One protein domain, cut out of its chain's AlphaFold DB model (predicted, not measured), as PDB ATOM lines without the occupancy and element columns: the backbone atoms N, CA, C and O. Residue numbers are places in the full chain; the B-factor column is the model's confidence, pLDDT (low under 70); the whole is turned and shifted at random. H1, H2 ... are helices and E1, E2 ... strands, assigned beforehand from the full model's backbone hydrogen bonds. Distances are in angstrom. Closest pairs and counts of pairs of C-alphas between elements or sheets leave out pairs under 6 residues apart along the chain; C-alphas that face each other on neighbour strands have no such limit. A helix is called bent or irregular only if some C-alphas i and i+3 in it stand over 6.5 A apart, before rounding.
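Overview. This is residues 4 to 124 of the 200 residues of an uncharacterized protein of Kuraishia capsulata CBS 1993 (UniProt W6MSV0). This is an elongated body with the long helix H5 through its middle, between a small three-stranded sheet at one end and a loosely joined group of short helices, H1, H2 and H3, at the other. H5 and H7 cover one face of the sheet, H6 grazes it, and H4 packs on H5 and H6 on the way to the helical end. The printed part has 121 residues, with seven named helices and three named strands in the order H1 H2 H3 H4 H5 E1 H6 H7 E2 E3; the class is mostly helix. The sheet runs E1, E3, E2, antiparallel throughout. The whole is compact, with a radius of gyration of the C-alphas of 15.2 A, and spans 52 by 28 by 22 A.

Along the chain. H1, residues 4 to 9, begins at C-alpha 4 (21.885, -2.852, 15.283) and is irregular, with C-alphas 5 and 8 7.0 A apart. H2 is residues 15 to 22, H3 residues 28 to 39, 16.2 A long, and H4 residues 42 to 47. H5, residues 57 to 74, is 26.4 A long and begins at C-alpha 57 (16.113, 7.205, 1.646). E1 is residues 77 to 79, H6 residues 80 to 87, and H7 residues 92 to 102, 15.4 A long. E2, residues 107 to 112, is 15.4 A long; E3, residues 117 to 123, is 16.2 A long and ends at C-alpha 123 (8.433, 22.785, 18.580).

Arrangement. H5 is the hub. Its residues 61 to 65 touch H7, about perpendicular at 74 degrees, the closest C-alphas being Gln 65 and Val 102, 6.4 A. Its residues 64 to 71 touch H6, closest at C-alphas 64 and 87, 6.0 A. H4 only just touches H5, with 3 pairs of C-alphas within 8 A, closest at C-alphas 42 and 64, 6.0 A. H5 and H7 lie on the same face of the sheet, two layers; E1, H6, H7, E2 form a split strand-helix-strand unit, two same-way strands with E3 between them, its crossover right-handed. E2 and E3 are a hairpin, with N 108 and O 122 at 2.8 A; E1 and E3 have N 78 and O 118 at 2.9 A. H2 only just touches H3, with 3 pairs within 8 A, closest at C-alphas 21 and 31, 6.2 A; H1 is close to H2 but not clearly touching, closest at C-alphas 8 and 16, 5.8 A. Every O i to N i+4 pair is within hydrogen-bond range in H3, H4, H6 and H7; H2 has 3 of 4, H5 13 of 14, and H1 0 of 2, with 2 of 3 O i to N i+3 pairs.

Size, cuts and confidence. The C-alphas of Thr 25 and Glu 114, the two farthest apart, are 51.7 A apart. The printed part has no cut, and no link is long. Mean pLDDT of the printed part is 77.3; residues 4 to 26 and residue 90 are under 70.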
ATOM      1  N   ALA A   4      21.886  -3.193  13.861       51.72
ATOM      2  CA  ALA A   4      21.885  -2.852  15.283       51.72
ATOM      3  C   ALA A   4      22.428  -1.440  15.581       51.72
ATOM      4  O   ALA A   4      21.867  -0.743  16.428       51.72
ATOM      5  N   ASP A   5      23.429  -0.969  14.832       56.31
ATOM      6  CA  ASP A   5      24.052   0.344  15.062       56.31
ATOM      7  C   ASP A   5      23.194   1.499  14.531       56.31
ATOM      8  O   ASP A   5      23.503   2.657  14.772       56.31
ATOM      9  N   ARG A   6      22.100   1.221  13.809       59.19
ATOM     10  CA  ARG A   6      21.128   2.238  13.364       59.19
ATOM     11  C   ARG A   6      19.965   2.431  14.337       59.19
ATOM     12  O   ARG A   6      19.132   3.309  14.120       59.19
ATOM     13  N   SER A   7      19.905   1.652  15.418       59.28
ATOM     14  CA  SER A   7      18.849   1.739  16.441       59.28
ATOM     15  C   SER A   7      18.742   3.125  17.097       59.28
ATOM     16  O   SER A   7      17.644   3.539  17.472       59.28
ATOM     17  N   PHE A   8      19.831   3.905  17.136       61.28
ATOM     18  CA  PHE A   8      19.795   5.291  17.625       61.28
ATOM     19  C   PHE A   8      18.866   6.194  16.798       61.28
ATOM     20  O   PHE A   8      18.314   7.148  17.329       61.28
ATOM     21  N   LEU A   9      18.644   5.891  15.511       58.22
ATOM     22  CA  LEU A   9      17.741   6.662  14.647       58.22
ATOM     23  C   LEU A   9      16.263   6.408  14.960       58.22
ATOM     24  O   LEU A   9      15.399   7.123  14.446       58.22
ATOM     25  N   SER A  10      15.953   5.354  15.718       59.19
ATOM     26  CA  SER A  10      14.603   5.050  16.207       59.19
ATOM     27  C   SER A  10      14.378   5.455  17.661       59.19
ATOM     28  O   SER A  10      13.233   5.536  18.093       59.19
ATOM     29  N   ASP A  11      15.447   5.714  18.410       56.50
ATOM     30  CA  ASP A  11      15.380   5.970  19.841       56.50
ATOM     31  C   ASP A  11      15.227   7.474  20.110       56.50
ATOM     32  O   ASP A  11      16.201   8.212  20.259       56.50
ATOM     33  N   LEU A  12      13.972   7.936  20.175       51.53
ATOM     34  CA  LEU A  12      13.623   9.319  20.535       51.53
ATOM     35  C   LEU A  12      14.072   9.705  21.959       51.53
ATOM     36  O   LEU A  12      13.966  10.869  22.330       51.53
ATOM     37  N   SER A  13      14.543   8.753  22.776       53.12
ATOM     38  CA  SER A  13      14.996   9.023  24.144       53.12
ATOM     39  C   SER A  13      16.437   9.534  24.230       53.12
ATOM     40  O   SER A  13      16.877   9.919  25.310       53.12
ATOM     41  N   TYR A  14      17.181   9.539  23.114       57.28
ATOM     42  CA  TYR A  14      18.543  10.080  22.977       57.28
ATOM     43  C   TYR A  14      19.611   9.519  23.945       57.28
ATOM     44  O   TYR A  14      20.771   9.934  23.898       57.28
ATOM     45  N   ASN A  15      19.274   8.525  24.770       56.06
ATOM     46  CA  ASN A  15      20.191   7.882  25.716       56.06
ATOM     47  C   ASN A  15      21.320   7.139  24.992       56.06
ATOM     48  O   ASN A  15      22.485   7.195  25.389       56.06
ATOM     49  N   SER A  16      20.977   6.501  23.877       60.22
ATOM     50  CA  SER A  16      21.912   5.762  23.031       60.22
ATOM     51  C   SER A  16      22.916   6.687  22.321       60.22
ATOM     52  O   SER A  16      24.059   6.300  22.088       60.22
ATOM     53  N   TYR A  17      22.538   7.941  22.041       65.25
ATOM     54  CA  TYR A  17      23.378   8.893  21.304       65.25
ATOM     55  C   TYR A  17      24.665   9.259  22.054       65.25
ATOM     56  O   TYR A  17      25.753   9.228  21.478       65.25
ATOM     57  N   SER A  18      24.556   9.604  23.342       63.09
ATOM     58  CA  SER A  18      25.708  10.051  24.143       63.09
ATOM     59  C   SER A  18      26.718   8.928  24.375       63.09
ATOM     60  O   SER A  18      27.923   9.178  24.398       63.09
ATOM     61  N   SER A  19      26.227   7.697  24.525       65.50
ATOM     62  CA  SER A  19      27.061   6.504  24.666       65.50
ATOM     63  C   SER A  19      27.822   6.229  23.374       65.50
ATOM     64  O   SER A  19      29.050   6.212  23.390       65.50
ATOM     65  N   LEU A  20      27.113   6.159  22.242       66.06
ATOM     66  CA  LEU A  20      27.721   5.903  20.936       66.06
ATOM     67  C   LEU A  20      28.731   6.995  20.564       66.06
ATOM     68  O   LEU A  20      29.867   6.701  20.211       66.06
ATOM     69  N   ARG A  21      28.403   8.281  20.727       66.06
ATOM     70  CA  ARG A  21      29.345   9.362  20.383       66.06
ATOM     71  C   ARG A  21      30.671   9.279  21.152       66.06
ATOM     72  O   ARG A  21      31.712   9.658  20.616       66.06
ATOM     73  N   ASN A  22      30.641   8.827  22.404       64.75
ATOM     74  CA  ASN A  22      31.825   8.762  23.261       64.75
ATOM     75  C   ASN A  22      32.587   7.437  23.152       64.75
ATOM     76  O   ASN A  22      33.705   7.345  23.662       64.75
ATOM     77  N   GLU A  23      32.041   6.435  22.464       67.25
ATOM     78  CA  GLU A  23      32.755   5.192  22.207       67.25
ATOM     79  C   GLU A  23      33.970   5.436  21.297       67.25
ATOM     80  O   GLU A  23      33.897   6.040  20.222       67.25
ATOM     81  N   ALA A  24      35.137   4.979  21.759       56.09
ATOM     82  CA  ALA A  24      36.423   5.202  21.098       56.09
ATOM     83  C   ALA A  24      36.608   4.361  19.821       56.09
ATOM     84  O   ALA A  24      37.490   4.645  19.018       56.09
ATOM     85  N   THR A  25      35.788   3.327  19.632       63.78
ATOM     86  CA  THR A  25      35.863   2.368  18.520       63.78
ATOM     87  C   THR A  25      35.017   2.761  17.312       63.78
ATOM     88  O   THR A  25      35.012   2.048  16.309       63.78
ATOM     89  N   ILE A  26      34.287   3.871  17.391       67.25
ATOM     90  CA  ILE A  26      33.382   4.293  16.327       67.25
ATOM     91  C   ILE A  26      34.157   4.972  15.196       67.25
ATOM     92  O   ILE A  26      34.962   5.874  15.427       67.25
ATOM     93  N   ASN A  27      33.859   4.556  13.963       75.69
ATOM     94  CA  ASN A  27      34.397   5.145  12.741       75.69
ATOM     95  C   ASN A  27      34.112   6.659  12.688       75.69
ATOM     96  O   ASN A  27      32.999   7.103  12.980       75.69
ATOM     97  N   GLU A  28      35.103   7.450  12.283       75.25
ATOM     98  CA  GLU A  28      35.006   8.910  12.193       75.25
ATOM     99  C   GLU A  28      33.825   9.353  11.315       75.25
ATOM    100  O   GLU A  28      33.089  10.267  11.678       75.25
ATOM    101  N   THR A  29      33.547   8.625  10.228       77.19
ATOM    102  CA  THR A  29      32.396   8.895   9.351       77.19
ATOM    103  C   THR A  29      31.051   8.732  10.057       77.19
ATOM    104  O   THR A  29      30.131   9.526   9.854       77.19
ATOM    105  N   TYR A  30      30.924   7.737  10.934       75.31
ATOM    106  CA  TYR A  30      29.710   7.515  11.714       75.31
ATOM    107  C   TYR A  30      29.549   8.588  12.798       75.31
ATOM    108  O   TYR A  30      28.447   9.101  12.984       75.31
ATOM    109  N   ARG A  31      30.643   9.012  13.446       75.25
ATOM    110  CA  ARG A  31      30.623  10.146  14.391       75.25
ATOM    111  C   ARG A  31      30.177  11.435  13.705       75.25
ATOM    112  O   ARG A  31      29.289  12.109  14.216       75.25
ATOM    113  N   ASN A  32      30.717  11.733  12.525       78.88
ATOM    114  CA  ASN A  32      30.314  12.900  11.737       78.88
ATOM    115  C   ASN A  32      28.833  12.828  11.344       78.88
ATOM    116  O   ASN A  32      28.114  13.822  11.420       78.88
ATOM    117  N   THR A  33      28.350  11.634  10.985       80.19
ATOM    118  CA  THR A  33      26.928  11.406  10.692       80.19
ATOM    119  C   THR A  33      26.067  11.708  11.921       80.19
ATOM    120  O   THR A  33      25.118  12.481  11.831       80.19
ATOM    121  N   LEU A  34      26.428  11.182  13.094       77.94
ATOM    122  CA  LEU A  34      25.740  11.474  14.356       77.94
ATOM    123  C   LEU A  34      25.719  12.972  14.683       77.94
ATOM    124  O   LEU A  34      24.705  13.494  15.151       77.94
ATOM    125  N   GLU A  35      26.822  13.677  14.452       79.31
ATOM    126  CA  GLU A  35      26.898  15.120  14.680       79.31
ATOM    127  C   GLU A  35      25.981  15.902  13.736       79.31
ATOM    128  O   GLU A  35      25.298  16.821  14.188       79.31
ATOM    129  N   ILE A  36      25.860  15.490  12.472       82.06
ATOM    130  CA  ILE A  36      24.910  16.091  11.527       82.06
ATOM    131  C   ILE A  36      23.463  15.854  11.969       82.06
ATOM    132  O   ILE A  36      22.657  16.780  11.928       82.06
ATOM    133  N   PHE A  37      23.120  14.656  12.443       79.06
ATOM    134  CA  PHE A  37      21.763  14.388  12.933       79.06
ATOM    135  C   PHE A  37      21.425  15.196  14.193       79.06
ATOM    136  O   PHE A  37      20.292  15.666  14.317       79.06
ATOM    137  N   ALA A  38      22.390  15.431  15.082       76.00
ATOM    138  CA  ALA A  38      22.169  16.216  16.296       76.00
ATOM    139  C   ALA A  38      22.169  17.737  16.060       76.00
ATOM    140  O   ALA A  38      21.287  18.421  16.569       76.00
ATOM    141  N   PHE A  39      23.120  18.264  15.282       76.12
ATOM    142  CA  PHE A  39      23.362  19.712  15.167       76.12
ATOM    143  C   PHE A  39      23.353  20.248  13.730       76.12
ATOM    144  O   PHE A  39      23.156  21.442  13.535       76.12
ATOM    145  N   GLY A  40      23.584  19.400  12.728       78.19
ATOM    146  CA  GLY A  40      23.749  19.829  11.334       78.19
ATOM    147  C   GLY A  40      22.444  19.951  10.549       78.19
ATOM    148  O   GLY A  40      21.368  19.599  11.013       78.19
ATOM    149  N   SER A  41      22.523  20.429   9.319       84.12
ATOM    150  CA  SER A  41      21.403  20.543   8.382       84.12
ATOM    151  C   SER A  41      21.531  19.545   7.226       84.12
ATOM    152  O   SER A  41      22.583  18.947   6.994       84.12
ATOM    153  N   TYR A  42      20.462  19.389   6.445       84.88
ATOM    154  CA  TYR A  42      20.528  18.674   5.170       84.88
ATOM    155  C   TYR A  42      21.559  19.298   4.201       84.88
ATOM    156  O   TYR A  42      22.227  18.575   3.460       84.88
ATOM    157  N   GLY A  43      21.763  20.619   4.258       81.75
ATOM    158  CA  GLY A  43      22.823  21.303   3.512       81.75
ATOM    159  C   GLY A  43      24.227  20.840   3.916       81.75
ATOM    160  O   GLY A  43      25.057  20.559   3.051       81.75
ATOM    161  N   ASP A  44      24.470  20.663   5.218       82.12
ATOM    162  CA  ASP A  44      25.758  20.186   5.744       82.12
ATOM    163  C   ASP A  44      26.055  18.740   5.337       82.12
ATOM    164  O   ASP A  44      27.210  18.391   5.083       82.12
ATOM    165  N   TYR A  45      25.014  17.907   5.223       83.94
ATOM    166  CA  TYR A  45      25.127  16.562   4.661       83.94
ATOM    167  C   TYR A  45      25.568  16.601   3.193       83.94
ATOM    168  O   TYR A  45      26.503  15.901   2.809       83.94
ATOM    169  N   LYS A  46      24.951  17.468   2.380       81.25
ATOM    170  CA  LYS A  46      25.301  17.624   0.960       81.25
ATOM    171  C   LYS A  46      26.729  18.148   0.773       81.25
ATOM    172  O   LYS A  46      27.422  17.708  -0.140       81.25
ATOM    173  N   ALA A  47      27.177  19.052   1.644       82.12
ATOM    174  CA  ALA A  47      28.524  19.621   1.597       82.12
ATOM    175  C   ALA A  47      29.622  18.634   2.031       82.12
ATOM    176  O   ALA A  47      30.747  18.722   1.545       82.12
ATOM    177  N   ASN A  48      29.309  17.693   2.927       79.75
ATOM    178  CA  ASN A  48      30.283  16.778   3.529       79.75
ATOM    179  C   ASN A  48      30.076  15.310   3.128       79.75
ATOM    180  O   ASN A  48      30.487  14.420   3.869       79.75
ATOM    181  N   HIS A  49      29.479  15.038   1.966       74.88
ATOM    182  CA  HIS A  49      29.110  13.681   1.540       74.88
ATOM    183  C   HIS A  49      30.283  12.673   1.547       74.88
ATOM    184  O   HIS A  49      30.071  11.481   1.725       74.88
ATOM    185  N   GLU A  50      31.530  13.130   1.400       74.38
ATOM    186  CA  GLU A  50      32.729  12.272   1.468       74.38
ATOM    187  C   GLU A  50      33.128  11.867   2.901       74.38
ATOM    188  O   GLU A  50      33.841  10.887   3.100       74.38
ATOM    189  N   LYS A  51      32.692  12.629   3.912       75.31
ATOM    190  CA  LYS A  51      33.067  12.458   5.329       75.31
ATOM    191  C   LYS A  51      31.950  11.857   6.178       75.31
ATOM    192  O   LYS A  51      32.110  11.720   7.393       75.31
ATOM    193  N   VAL A  52      30.819  11.547   5.555       76.38
ATOM    194  CA  VAL A  52      29.571  11.125   6.190       76.38
ATOM    195  C   VAL A  52      29.138   9.811   5.551       76.38
ATOM    196  O   VAL A  52      29.484   9.528   4.406       76.38
ATOM    197  N   LEU A  53      28.432   8.968   6.301       80.50
ATOM    198  CA  LEU A  53      27.936   7.706   5.765       80.50
ATOM    199  C   LEU A  53      26.858   7.961   4.700       80.50
ATOM    200  O   LEU A  53      26.043   8.870   4.856       80.50
ATOM    201  N   GLU A  54      26.802   7.117   3.668       81.19
ATOM    202  CA  GLU A  54      25.693   7.143   2.712       81.19
ATOM    203  C   GLU A  54      24.380   6.800   3.427       81.19
ATOM    204  O   GLU A  54      24.209   5.706   3.981       81.19
ATOM    205  N   LEU A  55      23.458   7.763   3.434       81.00
ATOM    206  CA  LEU A  55      22.160   7.624   4.079       81.00
ATOM    207  C   LEU A  55      21.164   6.914   3.163       81.00
ATOM    208  O   LEU A  55      21.045   7.197   1.971       81.00
ATOM    209  N   THR A  56      20.381   6.021   3.754       83.69
ATOM    210  CA  THR A  56      19.218   5.420   3.103       83.69
ATOM    211  C   THR A  56      18.125   6.473   2.861       83.69
ATOM    212  O   THR A  56      18.056   7.475   3.579       83.69
ATOM    213  N   PRO A  57      17.195   6.254   1.912       80.44
ATOM    214  CA  PRO A  57      16.113   7.205   1.646       80.44
ATOM    215  C   PRO A  57      15.283   7.556   2.892       80.44
ATOM    216  O   PRO A  57      14.896   8.705   3.085       80.44
ATOM    217  N   ALA A  58      15.061   6.582   3.780       78.25
ATOM    218  CA  ALA A  58      14.350   6.794   5.039       78.25
ATOM    219  C   ALA A  58      15.130   7.692   6.019       78.25
ATOM    220  O   ALA A  58      14.540   8.520   6.712       78.25
ATOM    221  N   GLU A  59      16.456   7.558   6.069       81.62
ATOM    222  CA  GLU A  59      17.336   8.393   6.895       81.62
ATOM    223  C   GLU A  59      17.424   9.827   6.366       81.62
ATOM    224  O   GLU A  59      17.417  10.773   7.153       81.62
ATOM    225  N   ILE A  60      17.422   9.999   5.043       83.19
ATOM    226  CA  ILE A  60      17.382  11.317   4.400       83.19
ATOM    227  C   ILE A  60      16.089  12.055   4.756       83.19
ATOM    228  O   ILE A  60      16.133  13.234   5.108       83.19
ATOM    229  N   ILE A  61      14.942  11.366   4.719       82.12
ATOM    230  CA  ILE A  61      13.657  11.954   5.126       82.12
ATOM    231  C   ILE A  61      13.732  12.414   6.584       82.12
ATOM    232  O   ILE A  61      13.380  13.554   6.874       82.12
ATOM    233  N   LYS A  62      14.267  11.593   7.494       82.31
ATOM    234  CA  LYS A  62      14.448  11.988   8.901       82.31
ATOM    235  C   LYS A  62      15.355  13.209   9.059       82.31
ATOM    236  O   LYS A  62      15.026  14.122   9.811       82.31
ATOM    237  N   LEU A  63      16.473  13.266   8.339       85.12
ATOM    238  CA  LEU A  63      17.371  14.419   8.396       85.12
ATOM    239  C   LEU A  63      16.687  15.700   7.892       85.12
ATOM    240  O   LEU A  63      16.851  16.769   8.483       85.12
ATOM    241  N   ARG A  64      15.872  15.593   6.840       85.88
ATOM    242  CA  ARG A  64      15.037  16.694   6.345       85.88
ATOM    243  C   ARG A  64      14.035  17.157   7.406       85.88
ATOM    244  O   ARG A  64      13.954  18.352   7.667       85.88
ATOM    245  N   GLN A  65      13.346  16.233   8.077       84.06
ATOM    246  CA  GLN A  65      12.425  16.552   9.177       84.06
ATOM    247  C   GLN A  65      13.124  17.306  10.322       84.06
ATOM    248  O   GLN A  65      12.610  18.311  10.809       84.06
ATOM    249  N   LEU A  66      14.327  16.874  10.712       83.06
ATOM    250  CA  LEU A  66      15.132  17.546  11.739       83.06
ATOM    251  C   LEU A  66      15.672  18.912  11.286       83.06
ATOM    252  O   LEU A  66      15.788  19.836  12.089       83.06
ATOM    253  N   THR A  67      15.978  19.062   9.998       85.94
ATOM    254  CA  THR A  67      16.373  20.353   9.418       85.94
ATOM    255  C   THR A  67      15.202  21.332   9.461       85.94
ATOM    256  O   THR A  67      15.366  22.464   9.905       85.94
ATOM    257  N   LEU A  68      14.001  20.876   9.091       85.00
ATOM    258  CA  LEU A  68      12.776  21.665   9.198       85.00
ATOM    259  C   LEU A  68      12.499  22.094  10.647       85.00
ATOM    260  O   LEU A  68      12.160  23.251  10.877       85.00
ATOM    261  N   LEU A  69      12.702  21.197  11.616       84.75
ATOM    262  CA  LEU A  69      12.604  21.511  13.046       84.75
ATOM    263  C   LEU A  69      13.541  22.656  13.448       84.75
ATOM    264  O   LEU A  69      13.125  23.584  14.138       84.75
ATOM    265  N   SER A  70      14.784  22.633  12.965       83.50
ATOM    266  CA  SER A  70      15.752  23.704  13.218       83.50
ATOM    267  C   SER A  70      15.331  25.041  12.599       83.50
ATOM    268  O   SER A  70      15.522  26.083  13.220       83.50
ATOM    269  N   VAL A  71      14.755  25.024  11.392       83.62
ATOM    270  CA  VAL A  71      14.247  26.234  10.720       83.62
ATOM    271  C   VAL A  71      13.047  26.810  11.479       83.62
ATOM    272  O   VAL A  71      12.998  28.012  11.735       83.62
ATOM    273  N   ALA A  72      12.117  25.950  11.896       81.94
ATOM    274  CA  ALA A  72      10.929  26.333  12.656       81.94
ATOM    275  C   ALA A  72      11.258  26.878  14.055       81.94
ATOM    276  O   ALA A  72      10.604  27.805  14.518       81.94
ATOM    277  N   SER A  73      12.306  26.368  14.710       79.56
ATOM    278  CA  SER A  73      12.748  26.882  16.014       79.56
ATOM    279  C   SER A  73      13.251  28.332  15.956       79.56
ATOM    280  O   SER A  73      13.295  28.996  16.991       79.56
ATOM    281  N   GLY A  74      13.684  28.821  14.789       73.75
ATOM    282  CA  GLY A  74      14.250  30.163  14.634       73.75
ATOM    283  C   GLY A  74      13.250  31.236  14.198       73.75
ATOM    284  O   GLY A  74      13.568  32.423  14.271       73.75
ATOM    285  N   GLN A  75      12.066  30.850  13.709       79.25
ATOM    286  CA  GLN A  75      11.114  31.760  13.066       79.25
ATOM    287  C   GLN A  75       9.670  31.373  13.394       79.25
ATOM    288  O   GLN A  75       9.271  30.226  13.237       79.25
ATOM    289  N   ARG A  76       8.858  32.360  13.790       80.56
ATOM    290  CA  ARG A  76       7.433  32.154  14.106       80.56
ATOM    291  C   ARG A  76       6.592  31.820  12.871       80.56
ATOM    292  O   ARG A  76       5.655  31.037  12.964       80.56
ATOM    293  N   THR A  77       6.946  32.405  11.731       83.94
ATOM    294  CA  THR A  77       6.274  32.182  10.450       83.94
ATOM    295  C   THR A  77       7.320  31.775   9.426       83.94
ATOM    296  O   THR A  77       8.275  32.517   9.200       83.94
ATOM    297  N   VAL A  78       7.155  30.604   8.814       86.94
ATOM    298  CA  VAL A  78       8.101  30.053   7.837       86.94
ATOM    299  C   VAL A  78       7.410  29.910   6.485       86.94
ATOM    300  O   VAL A  78       6.381  29.251   6.369       86.94
ATOM    301  N   LEU A  79       7.990  30.513   5.448       88.00
ATOM    302  CA  LEU A  79       7.487  30.430   4.074       88.00
ATOM    303  C   LEU A  79       7.887  29.103   3.417       88.00
ATOM    304  O   LEU A  79       9.017  28.632   3.587       88.00
ATOM    305  N   PHE A  80       7.018  28.547   2.572       86.06
ATOM    306  CA  PHE A  80       7.313  27.341   1.790       86.06
ATOM    307  C   PHE A  80       8.536  27.516   0.889       86.06
ATOM    308  O   PHE A  80       9.301  26.573   0.696       86.06
ATOM    309  N   SER A  81       8.763  28.725   0.371       84.50
ATOM    310  CA  SER A  81       9.941  29.049  -0.441       84.50
ATOM    311  C   SER A  81      11.254  28.894   0.336       84.50
ATOM    312  O   SER A  81      12.239  28.411  -0.223       84.50
ATOM    313  N   THR A  82      11.267  29.242   1.625       84.88
ATOM    314  CA  THR A  82      12.414  29.042   2.522       84.88
ATOM    315  C   THR A  82      12.624  27.558   2.800       84.88
ATOM    316  O   THR A  82      13.736  27.060   2.654       84.88
ATOM    317  N   ILE A  83      11.553  26.824   3.115       84.50
ATOM    318  CA  ILE A  83      11.631  25.379   3.393       84.50
ATOM    319  C   ILE A  83      12.132  24.618   2.161       84.50
ATOM    320  O   ILE A  83      12.981  23.739   2.269       84.50
ATOM    321  N   ARG A  84      11.644  24.977   0.970       84.25
ATOM    322  CA  ARG A  84      12.057  24.350  -0.287       84.25
ATOM    323  C   ARG A  84      13.547  24.540  -0.558       84.25
ATOM    324  O   ARG A  84      14.191  23.599  -1.011       84.25
ATOM    325  N   LYS A  85      14.081  25.731  -0.272       82.94
ATOM    326  CA  LYS A  85      15.513  26.027  -0.418       82.94
ATOM    327  C   LYS A  85      16.356  25.192   0.544       82.94
ATOM    328  O   LYS A  85      17.291  24.543   0.089       82.94
ATOM    329  N   GLU A  86      15.975  25.125   1.818       80.62
ATOM    330  CA  GLU A  86      16.800  24.434   2.822       80.62
ATOM    331  C   GLU A  86      16.727  22.912   2.756       80.62
ATOM    332  O   GLU A  86      17.676  22.232   3.144       80.62
ATOM    333  N   LEU A  87      15.624  22.357   2.253       78.75
ATOM    334  CA  LEU A  87      15.461  20.910   2.116       78.75
ATOM    335  C   LEU A  87      15.718  20.404   0.683       78.75
ATOM    336  O   LEU A  87      15.666  19.193   0.459       78.75
ATOM    337  N   ASP A  88      16.025  21.305  -0.260       76.00
ATOM    338  CA  ASP A  88      16.287  21.018  -1.682       76.00
ATOM    339  C   ASP A  88      15.184  20.148  -2.322       76.00
ATOM    340  O   ASP A  88      15.447  19.173  -3.032       76.00
ATOM    341  N   PHE A  89      13.919  20.454  -2.017       75.56
ATOM    342  CA  PHE A  89      12.787  19.728  -2.597       75.56
ATOM    343  C   PHE A  89      12.527  20.190  -4.030       75.56
ATOM    344  O   PHE A  89      12.257  21.365  -4.279       75.56
ATOM    345  N   GLN A  90      12.520  19.239  -4.965       69.06
ATOM    346  CA  GLN A  90      12.085  19.484  -6.343       69.06
ATOM    347  C   GLN A  90      10.568  19.348  -6.523       69.06
ATOM    348  O   GLN A  90      10.019  19.905  -7.467       69.06
ATOM    349  N   ASN A  91       9.896  18.620  -5.624       78.25
ATOM    350  CA  ASN A  91       8.482  18.287  -5.746       78.25
ATOM    351  C   ASN A  91       7.666  18.818  -4.558       78.25
ATOM    352  O   ASN A  91       7.950  18.509  -3.399       78.25
ATOM    353  N   ASP A  92       6.608  19.565  -4.863       79.12
ATOM    354  CA  ASP A  92       5.700  20.176  -3.886       79.12
ATOM    355  C   ASP A  92       4.938  19.110  -3.093       79.12
ATOM    356  O   ASP A  92       4.661  19.287  -1.907       79.12
ATOM    357  N   ALA A  93       4.667  17.961  -3.719       82.12
ATOM    358  CA  ALA A  93       4.017  16.836  -3.057       82.12
ATOM    359  C   ALA A  93       4.882  16.252  -1.927       82.12
ATOM    360  O   ALA A  93       4.381  15.991  -0.835       82.12
ATOM    361  N   GLU A  94       6.188  16.080  -2.157       80.31
ATOM    362  CA  GLU A  94       7.110  15.552  -1.140       80.31
ATOM    363  C   GLU A  94       7.301  16.529   0.020       80.31
ATOM    364  O   GLU A  94       7.369  16.112   1.180       80.31
ATOM    365  N   LEU A  95       7.336  17.828  -0.289       83.50
ATOM    366  CA  LEU A  95       7.369  18.887   0.712       83.50
ATOM    367  C   LEU A  95       6.135  18.801   1.621       83.50
ATOM    368  O   LEU A  95       6.282  18.735   2.842       83.50
ATOM    369  N   MET A  96       4.935  18.739   1.036       83.00
ATOM    370  CA  MET A  96       3.679  18.641   1.789       83.00
ATOM    371  C   MET A  96       3.602  17.368   2.637       83.00
ATOM    372  O   MET A  96       3.205  17.430   3.798       83.00
ATOM    373  N   ILE A  97       4.028  16.221   2.100       83.12
ATOM    374  CA  ILE A  97       4.065  14.955   2.846       83.12
ATOM    375  C   ILE A  97       5.028  15.052   4.035       83.12
ATOM    376  O   ILE A  97       4.695  14.618   5.137       83.12
ATOM    377  N   THR A  98       6.207  15.646   3.837       82.38
ATOM    378  CA  THR A  98       7.199  15.815   4.909       82.38
ATOM    379  C   THR A  98       6.670  16.740   6.000       82.38
ATOM    380  O   THR A  98       6.786  16.425   7.180       82.38
ATOM    381  N   LEU A  99       6.037  17.845   5.609       83.56
ATOM    382  CA  LEU A  99       5.382  18.780   6.516       83.56
ATOM    383  C   LEU A  99       4.285  18.106   7.336       83.56
ATOM    384  O   LEU A  99       4.279  18.211   8.561       83.56
ATOM    385  N   LEU A 100       3.400  17.360   6.677       83.75
ATOM    386  CA  LEU A 100       2.327  16.634   7.346       83.75
ATOM    387  C   LEU A 100       2.867  15.579   8.322       83.75
ATOM    388  O   LEU A 100       2.309  15.419   9.401       83.75
ATOM    389  N   ALA A 101       3.957  14.893   7.972       82.19
ATOM    390  CA  ALA A 101       4.593  13.900   8.839       82.19
ATOM    391  C   ALA A 101       5.240  14.518  10.091       82.19
ATOM    392  O   ALA A 101       5.322  13.866  11.132       82.19
ATOM    393  N   VAL A 102       5.721  15.757   9.985       81.94
ATOM    394  CA  VAL A 102       6.341  16.511  11.087       81.94
ATOM    395  C   VAL A 102       5.295  17.162  11.987       81.94
ATOM    396  O   VAL A 102       5.530  17.330  13.188       81.94
ATOM    397  N   ASN A 103       4.137  17.502  11.418       81.25
ATOM    398  CA  ASN A 103       3.039  18.084  12.166       81.25
ATOM    399  C   ASN A 103       2.564  17.114  13.260       81.25
ATOM    400  O   ASN A 103       2.308  15.939  12.997       81.25
ATOM    401  N   ASN A 104       2.446  17.609  14.491       73.88
ATOM    402  CA  ASN A 104       2.077  16.852  15.695       73.88
ATOM    403  C   ASN A 104       3.071  15.763  16.143       73.88
ATOM    404  O   ASN A 104       2.798  15.080  17.128       73.88
ATOM    405  N   THR A 105       4.208  15.583  15.460       75.75
ATOM    406  CA  THR A 105       5.266  14.650  15.889       75.75
ATOM    407  C   THR A 105       6.470  15.387  16.462       75.75
ATOM    408  O   THR A 105       6.949  15.031  17.535       75.75
ATOM    409  N   LEU A 106       6.944  16.425  15.766       78.12
ATOM    410  CA  LEU A 106       8.095  17.235  16.178       78.12
ATOM    411  C   LEU A 106       7.760  18.725  16.255       78.12
ATOM    412  O   LEU A 106       8.366  19.439  17.043       78.12
ATOM    413  N   ILE A 107       6.830  19.208  15.431       83.00
ATOM    414  CA  ILE A 107       6.429  20.617  15.393       83.00
ATOM    415  C   ILE A 107       4.909  20.657  15.376       83.00
ATOM    416  O   ILE A 107       4.278  19.911  14.628       83.00
ATOM    417  N   SER A 108       4.315  21.541  16.162       84.81
ATOM    418  CA  SER A 108       2.903  21.880  16.051       84.81
ATOM    419  C   SER A 108       2.786  23.182  15.284       84.81
ATOM    420  O   SER A 108       3.271  24.222  15.733       84.81
ATOM    421  N   PHE A 109       2.157  23.125  14.115       86.69
ATOM    422  CA  PHE A 109       1.994  24.299  13.273       86.69
ATOM    423  C   PHE A 109       0.650  24.323  12.555       86.69
ATOM    424  O   PHE A 109       0.046  23.282  12.274       86.69
ATOM    425  N   VAL A 110       0.208  25.533  12.230       87.00
ATOM    426  CA  VAL A 110      -0.942  25.778  11.358       87.00
ATOM    427  C   VAL A 110      -0.418  26.221  10.002       87.00
ATOM    428  O   VAL A 110       0.542  26.982   9.906       87.00
ATOM    429  N   MET A 111      -1.006  25.669   8.947       86.00
ATOM    430  CA  MET A 111      -0.628  25.961   7.572       86.00
ATOM    431  C   MET A 111      -1.653  26.906   6.957       86.00
ATOM    432  O   MET A 111      -2.841  26.587   6.951       86.00
ATOM    433  N   ASP A 112      -1.164  27.990   6.360       85.62
ATOM    434  CA  ASP A 112      -1.965  28.923   5.578       85.62
ATOM    435  C   ASP A 112      -1.683  28.711   4.085       85.62
ATOM    436  O   ASP A 112      -0.665  29.189   3.569       85.62
ATOM    437  N   PRO A 113      -2.563  27.992   3.360       78.06
ATOM    438  CA  PRO A 113      -2.328  27.651   1.960       78.06
ATOM    439  C   PRO A 113      -2.354  28.873   1.033       78.06
ATOM    440  O   PRO A 113      -1.711  28.850  -0.008       78.06
ATOM    441  N   GLU A 114      -3.058  29.947   1.402       81.50
ATOM    442  CA  GLU A 114      -3.124  31.176   0.595       81.50
ATOM    443  C   GLU A 114      -1.845  32.018   0.679       81.50
ATOM    444  O   GLU A 114      -1.483  32.687  -0.285       81.50
ATOM    445  N   GLN A 115      -1.164  31.992   1.827       78.06
ATOM    446  CA  GLN A 115       0.066  32.754   2.067       78.06
ATOM    447  C   GLN A 115       1.329  31.910   1.847       78.06
ATOM    448  O   GLN A 115       2.437  32.406   2.047       78.06
ATOM    449  N   GLU A 116       1.169  30.633   1.470       84.94
ATOM    450  CA  GLU A 116       2.248  29.643   1.359       84.94
ATOM    451  C   GLU A 116       3.173  29.658   2.586       84.94
ATOM    452  O   GLU A 116       4.407  29.639   2.482       84.94
ATOM    453  N   SER A 117       2.568  29.754   3.770       85.69
ATOM    454  CA  SER A 117       3.292  29.963   5.016       85.69
ATOM    455  C   SER A 117       2.792  29.060   6.130       85.69
ATOM    456  O   SER A 117       1.686  28.518   6.090       85.69
ATOM    457  N   ILE A 118       3.664  28.865   7.108       87.00
ATOM    458  CA  ILE A 118       3.422  28.029   8.270       87.00
ATOM    459  C   ILE A 118       3.631  28.862   9.512       87.00
ATOM    460  O   ILE A 118       4.718  29.405   9.707       87.00
ATOM    461  N   GLU A 119       2.624  28.894  10.372       87.94
ATOM    462  CA  GLU A 119       2.728  29.466  11.704       87.94
ATOM    463  C   GLU A 119       3.092  28.378  12.711       87.94
ATOM    464  O   GLU A 119       2.313  27.463  12.995       87.94
ATOM    465  N   VAL A 120       4.303  28.478  13.251       87.06
ATOM    466  CA  VAL A 120       4.827  27.560  14.262       87.06
ATOM    467  C   VAL A 120       4.235  27.944  15.617       87.06
ATOM    468  O   VAL A 120       4.414  29.070  16.088       87.06
ATOM    469  N   ILE A 121       3.523  27.007  16.243       83.94
ATOM    470  CA  ILE A 121       2.910  27.179  17.567       83.94
ATOM    471  C   ILE A 121       3.856  26.656  18.644       83.94
ATOM    472  O   ILE A 121       4.114  27.350  19.625       83.94
ATOM    473  N   ASP A 122       4.361  25.440  18.448       80.50
ATOM    474  CA  ASP A 122       5.257  24.763  19.381       80.50
ATOM    475  C   ASP A 122       6.238  23.871  18.613       80.50
ATOM    476  O   ASP A 122       5.951  23.427  17.497       80.50
ATOM    477  N   TRP A 123       7.403  23.611  19.195       82.06
ATOM    478  CA  TRP A 123       8.433  22.785  18.580       82.06
ATOM    479  C   TRP A 123       9.173  21.949  19.622       82.06
ATOM    480  O   TRP A 123       9.500  22.395  20.720       82.06
ATOM    481  N   ALA A 124       9.486  20.714  19.247       78.69
ATOM    482  CA  ALA A 124      10.348  19.852  20.030       78.69
ATOM    483  C   ALA A 124      11.793  20.370  19.992       78.69
ATOM    484  O   ALA A 124      12.291  20.865  18.980       78.69
TER     485      ALA A 124